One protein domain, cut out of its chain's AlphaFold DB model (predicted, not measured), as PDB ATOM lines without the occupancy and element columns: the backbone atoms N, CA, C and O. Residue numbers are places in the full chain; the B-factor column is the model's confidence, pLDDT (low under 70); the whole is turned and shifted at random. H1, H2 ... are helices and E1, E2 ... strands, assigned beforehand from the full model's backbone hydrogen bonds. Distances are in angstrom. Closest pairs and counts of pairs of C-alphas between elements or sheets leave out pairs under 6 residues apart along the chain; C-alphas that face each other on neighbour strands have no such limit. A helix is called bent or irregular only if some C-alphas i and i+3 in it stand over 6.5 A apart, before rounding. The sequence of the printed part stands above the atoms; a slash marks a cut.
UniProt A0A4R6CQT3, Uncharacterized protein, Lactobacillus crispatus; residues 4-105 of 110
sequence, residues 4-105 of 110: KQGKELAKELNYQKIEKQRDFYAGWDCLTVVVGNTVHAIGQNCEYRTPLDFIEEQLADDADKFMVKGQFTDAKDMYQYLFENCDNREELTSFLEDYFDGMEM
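This is residues 4 to 105 of the 110 residues of an uncharacterized protein of Lactobacillus crispatus (UniProt A0A4R6CQT3). A small two-strand hairpin, E1 and E2, stands in the middle, with the long helix H1 on one side and a group of three helices, H2, H3 and H4, on the other. H4 packs on E1 and on H2, H2 folds back at a sharp kink, and H3 lies at the end of the group farthest from H1; residues 4 to 13 of H1 stick out as a free arm. The printed part has 102 residues with four named helices and two named strands, in the order H1, E1, E2, H2, H3, H4, the two strands antiparallel, and its class is mostly helix. It is compact, with a radius of gyration of the C-alphas of 14.5 A, and spans 42 by 34 by 20 A.

E1 is residues 31 to 35, 13.3 A long, beginning at C-alpha 31 (198.724, 249.958, 155.344). E2 is residues 38 to 42, 13.2 A long. H1, residues 4 to 24, is the longest helix at 31.5 A and begins at C-alpha 4 (213.451, 271.323, 134.081). H2 is residues 51 to 69, 15.3 A from first to last C-alpha. H3, residues 75 to 85, and H4, residues 89 to 100, are each 15.3 A long; H4 ends at C-alpha 100 (208.178, 251.935, 150.561).

E1 and E2 form an antiparallel hairpin, their directions at 148 degrees, with N 33 and O 40 at 2.9 A and N 42 and O 31 at 2.8 A, within hydrogen-bond range. Residues 31 to 32 of E1 also pair antiparallel with residues 103 to 104. The closest C-alphas of H1 and E2 are those of Gln 21 and Val 39, 6.2 A apart. The closest of E1 and H4 are those of Val 33 and Phe 100, 5.4 A. H2 is irregular, with C-alphas 61 and 64 at 9.3 A, and has a kink of 122 degrees near residue 62. H2 and H4 touch, closest at the C-alphas of Pro 51 and Leu 92, 6.0 A, and run the same way at a steep tilt of 37 degrees, only just past shallow. H2 and H3 are close but not clearly touching, the C-alphas of Met 67 and Met 78 being closest at 6.8 A. H1 is apart from H2, H3 and H4. Every O i to N i+4 pair is within hydrogen-bond range in H3 and H4, against 16 of 17 in H1 and 13 of 15 in H2.

The two C-alphas farthest apart are those of Gln 5 and Asp 87, 45.1 A. Without residues 4 to 13, which stand free, the body spans 37 by 27 by 20 A. The printed part has no cut and no long link. Mean pLDDT of the printed part is 92.4, and residues 4 to 5 are under 70.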
ATOM      1  N   LYS A   4     213.718 271.494 132.638       55.62
ATOM      2  CA  LYS A   4     213.451 271.323 134.081       55.62
ATOM      3  C   LYS A   4     211.952 271.175 134.386       55.62
ATOM      4  O   LYS A   4     211.600 270.317 135.186       55.62
ATOM      5  N   GLN A   5     211.086 271.881 133.650       68.56
ATOM      6  CA  GLN A   5     209.629 271.829 133.842       68.56
ATOM      7  C   GLN A   5     209.025 270.447 133.553       68.56
ATOM      8  O   GLN A   5     208.156 269.998 134.287       68.56
ATOM      9  N   GLY A   6     209.501 269.732 132.526       74.00
ATOM     10  CA  GLY A   6     208.933 268.426 132.163       74.00
ATOM     11  C   GLY A   6     209.159 267.336 133.220       74.00
ATOM     12  O   GLY A   6     208.269 266.526 133.473       74.00
ATOM     13  N   LYS A   7     210.331 267.324 133.872       76.44
ATOM     14  CA  LYS A   7     210.635 266.364 134.950       76.44
ATOM     15  C   LYS A   7     209.868 266.677 136.233       76.44
ATOM     16  O   LYS A   7     209.456 265.749 136.921       76.44
ATOM     17  N   GLU A   8     209.693 267.955 136.551       81.19
ATOM     18  CA  GLU A   8     208.900 268.397 137.705       81.19
ATOM     19  C   GLU A   8     207.417 268.076 137.506       81.19
ATOM     20  O   GLU A   8     206.820 267.432 138.363       81.19
ATOM     21  N   LEU A   9     206.869 268.374 136.324       83.62
ATOM     22  CA  LEU A   9     205.487 268.046 135.976       83.62
ATOM     23  C   LEU A   9     205.221 266.534 136.025       83.62
ATOM     24  O   LEU A   9     204.184 266.097 136.513       83.62
ATOM     25  N   ALA A  10     206.163 265.712 135.550       83.06
ATOM     26  CA  ALA A  10     206.032 264.257 135.614       83.06
ATOM     27  C   ALA A  10     205.996 263.732 137.060       83.06
ATOM     28  O   ALA A  10     205.230 262.816 137.352       83.06
ATOM     29  N   LYS A  11     206.794 264.316 137.963       84.44
ATOM     30  CA  LYS A  11     206.767 263.976 139.393       84.44
ATOM     31  C   LYS A  11     205.446 264.375 140.038       84.44
ATOM     32  O   LYS A  11     204.868 263.571 140.758       84.44
ATOM     33  N   GLU A  12     204.960 265.577 139.747       86.50
ATOM     34  CA  GLU A  12     203.698 266.087 140.286       86.50
ATOM     35  C   GLU A  12     202.501 265.246 139.822       86.50
ATOM     36  O   GLU A  12     201.671 264.836 140.630       86.50
ATOM     37  N   LEU A  13     202.462 264.882 138.536       87.56
ATOM     38  CA  LEU A  13     201.454 263.964 138.006       87.56
ATOM     39  C   LEU A  13     201.533 262.578 138.651       87.56
ATOM     40  O   LEU A  13     200.501 261.942 138.851       87.56
ATOM     41  N   ASN A  14     202.738 262.084 138.950       89.25
ATOM     42  CA  ASN A  14     202.891 260.799 139.621       89.25
ATOM     43  C   ASN A  14     202.386 260.848 141.062       89.25
ATOM     44  O   ASN A  14     201.648 259.965 141.480       89.25
ATOM     45  N   TYR A  15     202.726 261.916 141.781       89.50
ATOM     46  CA  TYR A  15     202.238 262.153 143.132       89.50
ATOM     47  C   TYR A  15     200.704 262.188 143.171       89.50
ATOM     48  O   TYR A  15     200.092 261.419 143.902       89.50
ATOM     49  N   GLN A  16     200.063 262.956 142.284       90.69
ATOM     50  CA  GLN A  16     198.596 262.999 142.191       90.69
ATOM     51  C   GLN A  16     197.968 261.631 141.873       90.69
ATOM     52  O   GLN A  16     196.869 261.326 142.334       90.69
ATOM     53  N   LYS A  17     198.642 260.794 141.073       93.19
ATOM     54  CA  LYS A  17     198.182 259.425 140.790       93.19
ATOM     55  C   LYS A  17     198.287 258.510 142.004       93.19
ATOM     56  O   LYS A  17     197.435 257.637 142.144       93.19
ATOM     57  N   ILE A  18     199.328 258.667 142.818       94.31
ATOM     58  CA  ILE A  18     199.510 257.906 144.057       94.31
ATOM     59  C   ILE A  18     198.434 258.312 145.064       94.31
ATOM     60  O   ILE A  18     197.704 257.445 145.531       94.31
ATOM     61  N   GLU A  19     198.246 259.612 145.301       93.75
ATOM     62  CA  GLU A  19     197.217 260.117 146.225       93.75
ATOM     63  C   GLU A  19     195.819 259.636 145.821       93.75
ATOM     64  O   GLU A  19     195.100 259.065 146.630       93.75
ATOM     65  N   LYS A  20     195.469 259.713 144.530       94.31
ATOM     66  CA  LYS A  20     194.174 259.210 144.047       94.31
ATOM     67  C   LYS A  20     193.985 257.700 144.262       94.31
ATOM     68  O   LYS A  20     192.854 257.236 144.392       94.31
ATOM     69  N   GLN A  21     195.063 256.917 144.226       95.88
ATOM     70  CA  GLN A  21     195.001 255.489 144.546       95.88
ATOM     71  C   GLN A  21     194.872 255.263 146.057       95.88
ATOM     72  O   GLN A  21     194.125 254.374 146.455       95.88
ATOM     73  N   ARG A  22     195.532 256.072 146.897       95.19
ATOM     74  CA  ARG A  22     195.362 256.038 148.358       95.19
ATOM     75  C   ARG A  22     193.953 256.444 148.783       95.19
ATOM     76  O   ARG A  22     193.369 255.755 149.609       95.19
ATOM     77  N   ASP A  23     193.352 257.451 148.151       95.06
ATOM     78  CA  ASP A  23     191.970 257.884 148.414       95.06
ATOM     79  C   ASP A  23     190.957 256.729 148.353       95.06
ATOM     80  O   ASP A  23     189.968 256.725 149.084       95.06
ATOM     81  N   PHE A  24     191.197 255.725 147.502       94.31
ATOM     82  CA  PHE A  24     190.348 254.534 147.422       94.31
ATOM     83  C   PHE A  24     190.324 253.730 148.734       94.31
ATOM     84  O   PHE A  24     189.289 253.167 149.089       94.31
ATOM     85  N   TYR A  25     191.448 253.700 149.451       94.44
ATOM     86  CA  TYR A  25     191.625 252.978 150.709       94.44
ATOM     87  C   TYR A  25     191.357 253.850 151.946       94.44
ATOM     88  O   TYR A  25     191.487 253.366 153.065       94.44
ATOM     89  N   ALA A  26     190.978 255.122 151.788       94.81
ATOM     90  CA  ALA A  26     190.776 256.034 152.913       94.81
ATOM     91  C   ALA A  26     189.770 255.485 153.944       94.81
ATOM     92  O   ALA A  26     188.641 255.110 153.613       94.81
ATOM     93  N   GLY A  27     190.186 255.443 155.212       93.00
ATOM     94  CA  GLY A  27     189.412 254.911 156.335       93.00
ATOM     95  C   GLY A  27     189.398 253.385 156.448       93.00
ATOM     96  O   GLY A  27     188.686 252.857 157.305       93.00
ATOM     97  N   TRP A  28     190.130 252.666 155.594       94.69
ATOM     98  CA  TRP A  28     190.285 251.218 155.711       94.69
ATOM     99  C   TRP A  28     191.333 250.884 156.775       94.69
ATOM    100  O   TRP A  28     192.297 251.617 156.970       94.69
ATOM    101  N   ASP A  29     191.146 249.745 157.439       94.19
ATOM    102  CA  ASP A  29     192.130 249.163 158.357       94.19
ATOM    103  C   ASP A  29     193.228 248.446 157.550       94.19
ATOM    104  O   ASP A  29     193.233 247.217 157.406       94.19
ATOM    105  N   CYS A  30     194.078 249.237 156.891       95.75
ATOM    106  CA  CYS A  30     195.200 248.752 156.097       95.75
ATOM    107  C   CYS A  30     196.348 249.766 156.002       95.75
ATOM    108  O   CYS A  30     196.144 250.982 156.031       95.75
ATOM    109  N   LEU A  31     197.542 249.221 155.772       97.50
ATOM    110  CA  LEU A  31     198.724 249.958 155.344       97.50
ATOM    111  C   LEU A  31     198.743 250.002 153.814       97.50
ATOM    112  O   LEU A  31     198.515 248.984 153.156       97.50
ATOM    113  N   THR A  32     199.055 251.152 153.225       97.56
ATOM    114  CA  THR A  32     199.355 251.256 151.790       97.56
ATOM    115  C   THR A  32     200.832 251.516 151.564       97.56
ATOM    116  O   THR A  32     201.432 252.263 152.321       97.56
ATOM    117  N   VAL A  33     201.412 250.936 150.516       96.88
ATOM    118  CA  VAL A  33     202.821 251.112 150.125       96.88
ATOM    119  C   VAL A  33     202.929 251.427 148.634       96.88
ATOM    120  O   VAL A  33     202.029 251.102 147.858       96.88
ATOM    121  N   VAL A  34     204.032 252.048 148.212       95.12
ATOM    122  CA  VAL A  34     204.251 252.499 146.832       95.12
ATOM    123  C   VAL A  34     205.445 251.793 146.193       95.12
ATOM    124  O   VAL A  34     206.611 252.023 146.534       95.12
ATOM    125  N   VAL A  35     205.161 251.000 145.157       91.69
ATOM    126  CA  VAL A  35     206.174 250.371 144.298       91.69
ATOM    127  C   VAL A  35     206.106 251.006 142.914       91.69
ATOM    128  O   VAL A  35     205.120 250.893 142.185       91.69
ATOM    129  N   GLY A  36     207.160 251.737 142.547       88.62
ATOM    130  CA  GLY A  36     207.163 252.545 141.328       88.62
ATOM    131  C   GLY A  36     206.084 253.631 141.373       88.62
ATOM    132  O   GLY A  36     206.268 254.650 142.034       88.62
ATOM    133  N   ASN A  37     204.977 253.409 140.658       89.69
ATOM    134  CA  ASN A  37     203.845 254.340 140.542       89.69
ATOM    135  C   ASN A  37     202.505 253.705 140.971       89.69
ATOM    136  O   ASN A  37     201.437 254.262 140.690       89.69
ATOM    137  N   THR A  38     202.562 252.529 141.595       92.75
ATOM    138  CA  THR A  38     201.392 251.739 141.982       92.75
ATOM    139  C   THR A  38     201.301 251.667 143.497       92.75
ATOM    140  O   THR A  38     202.317 251.477 144.169       92.75
ATOM    141  N   VAL A  39     200.083 251.824 144.014       96.44
ATOM    142  CA  VAL A  39     199.777 251.639 145.433       96.44
ATOM    143  C   VAL A  39     199.318 250.205 145.665       96.44
ATOM    144  O   VAL A  39     198.374 249.747 145.022       96.44
ATOM    145  N   HIS A  40     199.952 249.532 146.616       96.62
ATOM    146  CA  HIS A  40     199.554 248.213 147.097       96.62
ATOM    147  C   HIS A  40     199.016 248.332 148.520       96.62
ATOM    148  O   HIS A  40     199.559 249.089 149.321       96.62
ATOM    149  N   ALA A  41     197.948 247.599 148.827       97.06
ATOM    150  CA  ALA A  41     197.320 247.613 150.144       97.06
ATOM    151  C   ALA A  41     197.604 246.316 150.905       97.06
ATOM    152  O   ALA A  41     197.533 245.220 150.341       97.06
ATOM    153  N   ILE A  42     197.886 246.463 152.195       97.75
ATOM    154  CA  ILE A  42     198.294 245.404 153.109       97.75
ATOM    155  C   ILE A  42     197.337 245.405 154.304       97.75
ATOM    156  O   ILE A  42     197.294 246.347 155.092       97.75
ATOM    157  N   GLY A  43     196.555 244.341 154.449       94.56
ATOM    158  CA  GLY A  43     195.531 244.222 155.480       94.56
ATOM    159  C   GLY A  43     194.670 242.978 155.300       94.56
ATOM    160  O   GLY A  43     194.667 242.341 154.251       94.56
ATOM    161  N   GLN A  44     193.886 242.626 156.322       89.19
ATOM    162  CA  GLN A  44     193.135 241.362 156.381       89.19
ATOM    163  C   GLN A  44     192.205 241.114 155.169       89.19
ATOM    164  O   GLN A  44     191.912 239.958 154.867       89.19
ATOM    165  N   ASN A  45     191.763 242.177 154.485       89.19
ATOM    166  CA  ASN A  45     190.892 242.133 153.302       89.19
ATOM    167  C   ASN A  45     191.531 242.775 152.050       89.19
ATOM    168  O   ASN A  45     190.812 243.247 151.172       89.19
ATOM    169  N   CYS A  46     192.860 242.864 151.994       92.38
ATOM    170  CA  CYS A  46     193.605 243.471 150.887       92.38
ATOM    171  C   CYS A  46     194.345 242.415 150.049       92.38
ATOM    172  O   CYS A  46     194.271 241.224 150.344       92.38
ATOM    173  N   GLU A  47     195.029 242.862 148.988       89.94
ATOM    174  CA  GLU A  47     195.864 242.014 148.119       89.94
ATOM    175  C   GLU A  47     196.899 241.229 148.935       89.94
ATOM    176  O   GLU A  47     197.017 240.015 148.783       89.94
ATOM    177  N   TYR A  48     197.569 241.918 149.860       95.50
ATOM    178  CA  TYR A  48     198.489 241.323 150.822       95.50
ATOM    179  C   TYR A  48     197.838 241.316 152.193       95.50
ATOM    180  O   TYR A  48     197.234 242.308 152.609       95.50
ATOM    181  N   ARG A  49     197.963 240.212 152.931       94.94
ATOM    182  CA  ARG A  49     197.333 240.099 154.248       94.94
ATOM    183  C   ARG A  49     198.227 240.665 155.346       94.94
ATOM    184  O   ARG A  49     197.725 241.223 156.327       94.94
ATOM    185  N   THR A  50     199.538 240.509 155.190       95.38
ATOM    186  CA  THR A  50     200.553 240.951 156.149       95.38
ATOM    187  C   THR A  50     201.708 241.694 155.467       95.38
ATOM    188  O   THR A  50     201.915 241.517 154.264       95.38
ATOM    189  N   PRO A  51     202.479 242.512 156.213       96.19
ATOM    190  CA  PRO A  51     203.714 243.111 155.702       96.19
ATOM    191  C   PRO A  51     204.698 242.078 155.145       96.19
ATOM    192  O   PRO A  51     205.321 242.321 154.114       96.19
ATOM    193  N   LEU A  52     204.802 240.913 155.797       95.38
ATOM    194  CA  LEU A  52     205.680 239.835 155.354       95.38
ATOM    195  C   LEU A  52     205.254 239.295 153.983       95.38
ATOM    196  O   LEU A  52     206.112 239.164 153.119       95.38
ATOM    197  N   ASP A  53     203.952 239.076 153.750       95.81
ATOM    198  CA  ASP A  53     203.445 238.594 152.453       95.81
ATOM    199  C   ASP A  53     203.872 239.526 151.306       95.81
ATOM    200  O   ASP A  53     204.283 239.076 150.239       95.81
ATOM    201  N   PHE A  54     203.784 240.842 151.533       96.25
ATOM    202  CA  PHE A  54     204.217 241.836 150.555       96.25
ATOM    203  C   PHE A  54     205.727 241.762 150.314       96.25
ATOM    204  O   PHE A  54     206.169 241.765 149.167       96.25
ATOM    205  N   ILE A  55     206.524 241.683 151.383       95.50
ATOM    206  CA  ILE A  55     207.984 241.602 151.283       95.50
ATOM    207  C   ILE A  55     208.414 240.334 150.535       95.50
ATOM    208  O   ILE A  55     209.271 240.414 149.658       95.50
ATOM    209  N   GLU A  56     207.809 239.184 150.835       94.88
ATOM    210  CA  GLU A  56     208.083 237.922 150.142       94.88
ATOM    211  C   GLU A  56     207.804 238.028 148.636       94.88
ATOM    212  O   GLU A  56     208.638 237.606 147.833       94.88
ATOM    213  N   GLU A  57     206.692 238.659 148.242       95.00
ATOM    214  CA  GLU A  57     206.371 238.887 146.828       95.00
ATOM    215  C   GLU A  57     207.397 239.815 146.154       95.00
ATOM    216  O   GLU A  57     207.861 239.532 145.050       95.00
ATOM    217  N   GLN A  58     207.818 240.897 146.823       94.44
ATOM    218  CA  GLN A  58     208.840 241.801 146.275       94.44
ATOM    219  C   GLN A  58     210.199 241.113 146.097       94.44
ATOM    220  O   GLN A  58     210.900 241.369 145.117       94.44
ATOM    221  N   LEU A  59     210.578 240.231 147.025       93.62
ATOM    222  CA  LEU A  59     211.800 239.435 146.915       93.62
ATOM    223  C   LEU A  59     211.727 238.423 145.770       93.62
ATOM    224  O   LEU A  59     212.736 238.188 145.102       93.62
ATOM    225  N   ALA A  60     210.555 237.820 145.560       93.81
ATOM    226  CA  ALA A  60     210.324 236.865 144.485       93.81
ATOM    227  C   ALA A  60     210.325 237.531 143.097       93.81
ATOM    228  O   ALA A  60     210.809 236.917 142.144       93.81
ATOM    229  N   ASP A  61     209.821 238.765 142.988       93.44
ATOM    230  CA  ASP A  61     209.865 239.551 141.748       93.44
ATOM    231  C   ASP A  61     211.295 240.009 141.425       93.44
ATOM    232  O   ASP A  61     211.835 239.682 140.365       93.44
ATOM    233  N   ASP A  62     211.933 240.755 142.336       92.19
ATOM    234  CA  ASP A  62     213.272 241.304 142.116       92.19
ATOM    235  C   ASP A  62     213.975 241.668 143.438       92.19
ATOM    236  O   ASP A  62     213.918 242.804 143.927       92.19
ATOM    237  N   ALA A  63     214.691 240.691 144.000       91.25
ATOM    238  CA  ALA A  63     215.458 240.865 145.231       91.25
ATOM    239  C   ALA A  63     216.504 241.996 145.151       91.25
ATOM    240  O   ALA A  63     216.717 242.686 146.147       91.25
ATOM    241  N   ASP A  64     217.116 242.243 143.986       92.56
ATOM    242  CA  ASP A  64     218.104 243.320 143.832       92.56
ATOM    243  C   ASP A  64     217.429 244.697 143.941       92.56
ATOM    244  O   ASP A  64     217.942 245.604 144.605       92.56
ATOM    245  N   LYS A  65     216.242 244.869 143.340       89.75
ATOM    246  CA  LYS A  65     215.452 246.098 143.518       89.75
ATOM    247  C   LYS A  65     215.005 246.282 144.961       89.75
ATOM    248  O   LYS A  65     215.071 247.410 145.455       89.75
ATOM    249  N   PHE A  66     214.563 245.215 145.628       92.06
ATOM    250  CA  PHE A  66     214.182 245.277 147.038       92.06
ATOM    251  C   PHE A  66     215.373 245.699 147.907       92.06
ATOM    252  O   PHE A  66     215.243 246.632 148.697       92.06
ATOM    253  N   MET A  67     216.548 245.095 147.700       93.00
ATOM    254  CA  MET A  67     217.780 245.465 148.401       93.00
ATOM    255  C   MET A  67     218.105 246.952 148.254       93.00
ATOM    256  O   MET A  67     218.359 247.632 149.246       93.00
ATOM    257  N   VAL A  68     218.065 247.470 147.020       91.56
ATOM    258  CA  VAL A  68     218.330 248.888 146.738       91.56
ATOM    259  C   VAL A  68     217.299 249.787 147.418       91.56
ATOM    260  O   VAL A  68     217.659 250.832 147.961       91.56
ATOM    261  N   LYS A  69     216.021 249.397 147.398       89.44
ATOM    262  CA  LYS A  69     214.932 250.174 147.999       89.44
ATOM    263  C   LYS A  69     215.043 250.213 149.527       89.44
ATOM    264  O   LYS A  69     214.973 251.299 150.093       89.44
ATOM    265  N   GLY A  70     215.282 249.061 150.154       89.25
ATOM    266  CA  GLY A  70     215.503 248.903 151.595       89.25
ATOM    267  C   GLY A  70     216.886 249.338 152.084       89.25
ATOM    268  O   GLY A  70     217.191 249.176 153.257       89.25
ATOM    269  N   GLN A  71     217.729 249.877 151.193       92.31
ATOM    270  CA  GLN A  71     219.076 250.376 151.495       92.31
ATOM    271  C   GLN A  71     219.996 249.350 152.178       92.31
ATOM    272  O   GLN A  71     220.863 249.711 152.975       92.31
ATOM    273  N   PHE A  72     219.848 248.070 151.839       92.62
ATOM    274  CA  PHE A  72     220.706 247.014 152.370       92.62
ATOM    275  C   PHE A  72     222.077 247.015 151.688       92.62
ATOM    276  O   PHE A  72     222.189 247.215 150.476       92.62
ATOM    277  N   THR A  73     223.132 246.758 152.466       91.88
ATOM    278  CA  THR A  73     224.513 246.706 151.956       91.88
ATOM    279  C   THR A  73     224.732 245.500 151.050       91.88
ATOM    280  O   THR A  73     225.366 245.610 149.999       91.88
ATOM    281  N   ASP A  74     224.216 244.342 151.461       93.25
ATOM    282  CA  ASP A  74     224.282 243.099 150.712       93.25
ATOM    283  C   ASP A  74     223.079 242.187 151.017       93.25
ATOM    284  O   ASP A  74     222.255 242.460 151.894       93.25
ATOM    285  N   ALA A  75     222.959 241.097 150.254       91.81
ATOM    286  CA  ALA A  75     221.847 240.162 150.392       91.81
ATOM    287  C   ALA A  75     221.845 239.459 151.754       91.81
ATOM    288  O   ALA A  75     220.784 239.109 152.263       91.81
ATOM    289  N   LYS A  76     223.020 239.234 152.354       94.06
ATOM    290  CA  LYS A  76     223.119 238.565 153.649       94.06
ATOM    291  C   LYS A  76     222.530 239.456 154.740       94.06
ATOM    292  O   LYS A  76     221.743 238.947 155.531       94.06
ATOM    293  N   ASP A  77     222.863 240.742 154.745       94.06
ATOM    294  CA  ASP A  77     222.303 241.720 155.682       94.06
ATOM    295  C   ASP A  77     220.775 241.794 155.551       94.06
ATOM    296  O   ASP A  77     220.064 241.742 156.554       94.06
ATOM    297  N   MET A  78     220.262 241.828 154.316       94.38
ATOM    298  CA  MET A  78     218.821 241.821 154.043       94.38
ATOM    299  C   MET A  78     218.130 240.565 154.590       94.38
ATOM    300  O   MET A  78     217.169 240.668 155.349       94.38
ATOM    301  N   TYR A  79     218.605 239.368 154.226       93.25
ATOM    302  CA  TYR A  79     217.988 238.127 154.701       93.25
ATOM    303  C   TYR A  79     218.131 237.954 156.213       93.25
ATOM    304  O   TYR A  79     217.230 237.403 156.838       93.25
ATOM    305  N   GLN A  80     219.229 238.425 156.812       94.94
ATOM    306  CA  GLN A  80     219.400 238.412 158.260       94.94
ATOM    307  C   GLN A  80     218.374 239.320 158.944       94.94
ATOM    308  O   GLN A  80     217.690 238.860 159.853       94.94
ATOM    309  N   TYR A  81     218.214 240.559 158.470       93.69
ATOM    310  CA  TYR A  81     217.197 241.478 158.981       93.69
ATOM    311  C   TYR A  81     215.795 240.864 158.905       93.69
ATOM    312  O   TYR A  81     215.062 240.861 159.892       93.69
ATOM    313  N   LEU A  82     215.435 240.289 157.755       93.81
ATOM    314  CA  LEU A  82     214.126 239.667 157.571       93.81
ATOM    315  C   LEU A  82     213.943 238.428 158.444       93.81
ATOM    316  O   LEU A  82     212.863 238.226 158.982       93.81
ATOM    317  N   PHE A  83     214.981 237.615 158.626       94.38
ATOM    318  CA  PHE A  83     214.915 236.443 159.496       94.38
ATOM    319  C   PHE A  83     214.755 236.820 160.974       94.38
ATOM    320  O   PHE A  83     214.035 236.151 161.706       94.38
ATOM    321  N   GLU A  84     215.416 237.888 161.422       95.94
ATOM    322  CA  GLU A  84     215.319 238.373 162.802       95.94
ATOM    323  C   GLU A  84     213.961 239.031 163.100       95.94
ATOM    324  O   GLU A  84     213.521 239.022 164.251       95.94
ATOM    325  N   ASN A  85     213.282 239.556 162.072       94.38
ATOM    326  CA  ASN A  85     212.067 240.362 162.217       94.38
ATOM    327  C   ASN A  85     210.820 239.784 161.530       94.38
ATOM    328  O   ASN A  85     209.779 240.435 161.553       94.38
ATOM    329  N   CYS A  86     210.869 238.582 160.951       91.31
ATOM    330  CA  CYS A  86     209.756 238.017 160.171       91.31
ATOM    331  C   CYS A  86     208.434 237.933 160.952       91.31
ATOM    332  O   CYS A  86     207.366 238.157 160.384       91.31
ATOM    333  N   ASP A  87     208.505 237.673 162.257       92.44
ATOM    334  CA  ASP A  87     207.341 237.598 163.145       92.44
ATOM    335  C   ASP A  87     207.005 238.948 163.814       92.44
ATOM    336  O   ASP A  87     205.997 239.073 164.515       92.44
ATOM    337  N   ASN A  88     207.836 239.977 163.615       95.62
ATOM    338  CA  ASN A  88     207.659 241.299 164.204       95.62
ATOM    339  C   ASN A  88     206.914 242.231 163.243       95.62
ATOM    340  O   ASN A  88     207.505 242.993 162.480       95.62
ATOM    341  N   ARG A  89     205.581 242.187 163.308       93.31
ATOM    342  CA  ARG A  89     204.717 243.002 162.444       93.31
ATOM    343  C   ARG A  89     204.994 244.503 162.550       93.31
ATOM    344  O   ARG A  89     204.938 245.169 161.527       93.31
ATOM    345  N   GLU A  90     205.247 245.022 163.749       95.12
ATOM    346  CA  GLU A  90     205.483 246.458 163.963       95.12
ATOM    347  C   GLU A  90     206.756 246.912 163.244       95.12
ATOM    348  O   GLU A  90     206.716 247.858 162.467       95.12
ATOM    349  N   GLU A  91     207.844 246.159 163.407       96.62
ATOM    350  CA  GLU A  91     209.114 246.433 162.730       96.62
ATOM    351  C   GLU A  91     208.985 246.359 161.202       96.62
ATOM    352  O   GLU A  91     209.451 247.248 160.493       96.62
ATOM    353  N   LEU A  92     208.300 245.335 160.678       96.12
ATOM    354  CA  LEU A  92     208.075 245.214 159.235       96.12
ATOM    355  C   LEU A  92     207.182 246.337 158.691       96.12
ATOM    356  O   LEU A  92     207.403 246.796 157.574       96.12
ATOM    357  N   THR A  93     206.189 246.797 159.458       95.88
ATOM    358  CA  THR A  93     205.393 247.979 159.099       95.88
ATOM    359  C   THR A  93     206.285 249.215 159.024       95.88
ATOM    360  O   THR A  93     206.288 249.873 157.987       95.88
ATOM    361  N   SER A  94     207.092 249.493 160.053       96.50
ATOM    362  CA  SER A  94     207.998 250.650 160.061       96.50
ATOM    363  C   SER A  94     209.009 250.608 158.912       96.50
ATOM    364  O   SER A  94     209.246 251.619 158.255       96.50
ATOM    365  N   PHE A  95     209.534 249.428 158.578       95.81
ATOM    366  CA  PHE A  95     210.363 249.255 157.384       95.81
ATOM    367  C   PHE A  95     209.624 249.659 156.097       95.81
ATOM    368  O   PHE A  95     210.174 250.348 155.236       95.81
ATOM    369  N   LEU A  96     208.367 249.247 155.938       96.44
ATOM    370  CA  LEU A  96     207.577 249.605 154.762       96.44
ATOM    371  C   LEU A  96     207.214 251.096 154.728       96.44
ATOM    372  O   LEU A  96     207.186 251.679 153.644       96.44
ATOM    373  N   GLU A  97     206.998 251.729 155.879       96.06
ATOM    374  CA  GLU A  97     206.847 253.184 156.006       96.06
ATOM    375  C   GLU A  97     208.083 253.917 155.485       96.06
ATOM    376  O   GLU A  97     207.983 254.708 154.541       96.06
ATOM    377  N   ASP A  98     209.256 253.572 156.010       95.81
ATOM    378  CA  ASP A  98     210.511 254.255 155.702       95.81
ATOM    379  C   ASP A  98     210.971 254.041 154.256       95.81
ATOM    380  O   ASP A  98     211.434 254.972 153.585       95.81
ATOM    381  N   TYR A  99     210.854 252.810 153.756       94.69
ATOM    382  CA  TYR A  99     211.475 252.429 152.490       94.69
ATOM    383  C   TYR A  99     210.486 252.283 151.347       94.69
ATOM    384  O   TYR A  99     210.898 252.399 150.198       94.69
ATOM    385  N   PHE A 100     209.195 252.091 151.603       95.00
ATOM    386  CA  PHE A 100     208.178 251.935 150.561       95.00
ATOM    387  C   PHE A 100     207.105 253.027 150.590       95.00
ATOM    388  O   PHE A 100     206.092 252.882 149.908       95.00
ATOM    389  N   ASP A 101     207.350 254.146 151.283       94.88
ATOM    390  CA  ASP A 101     206.361 255.220 151.459       94.88
ATOM    391  C   ASP A 101     205.058 254.642 152.040       94.88
ATOM    392  O   ASP A 101     203.963 254.817 151.504       94.88
ATOM    393  N   GLY A 102     205.208 253.828 153.083       95.88
ATOM    394  CA  GLY A 102     204.101 253.205 153.793       95.88
ATOM    395  C   GLY A 102     203.232 254.244 154.501       95.88
ATOM    396  O   GLY A 102     203.735 255.217 155.059       95.88
ATOM    397  N   MET A 103     201.915 254.056 154.450       95.81
ATOM    398  CA  MET A 103     200.954 254.962 155.068       95.81
ATOM    399  C   MET A 103     199.716 254.216 155.553       95.81
ATOM    400  O   MET A 103     199.031 253.554 154.765       95.81
ATOM    401  N   GLU A 104     199.432 254.349 156.846       95.62
ATOM    402  CA  GLU A 104     198.215 253.839 157.470       95.62
ATOM    403  C   GLU A 104     196.988 254.602 156.968       95.62
ATOM    404  O   GLU A 104     196.939 255.836 156.973       95.62
ATOM    405  N   MET A 105     195.974 253.857 156.540       94.69
ATOM    406  CA  MET A 105     194.805 254.443 155.891       94.69
ATOM    407  C   MET A 105     193.637 254.703 156.838       94.69
ATOM    408  O   MET A 105     192.715 255.434 156.467       94.69
TER     409      MET A 105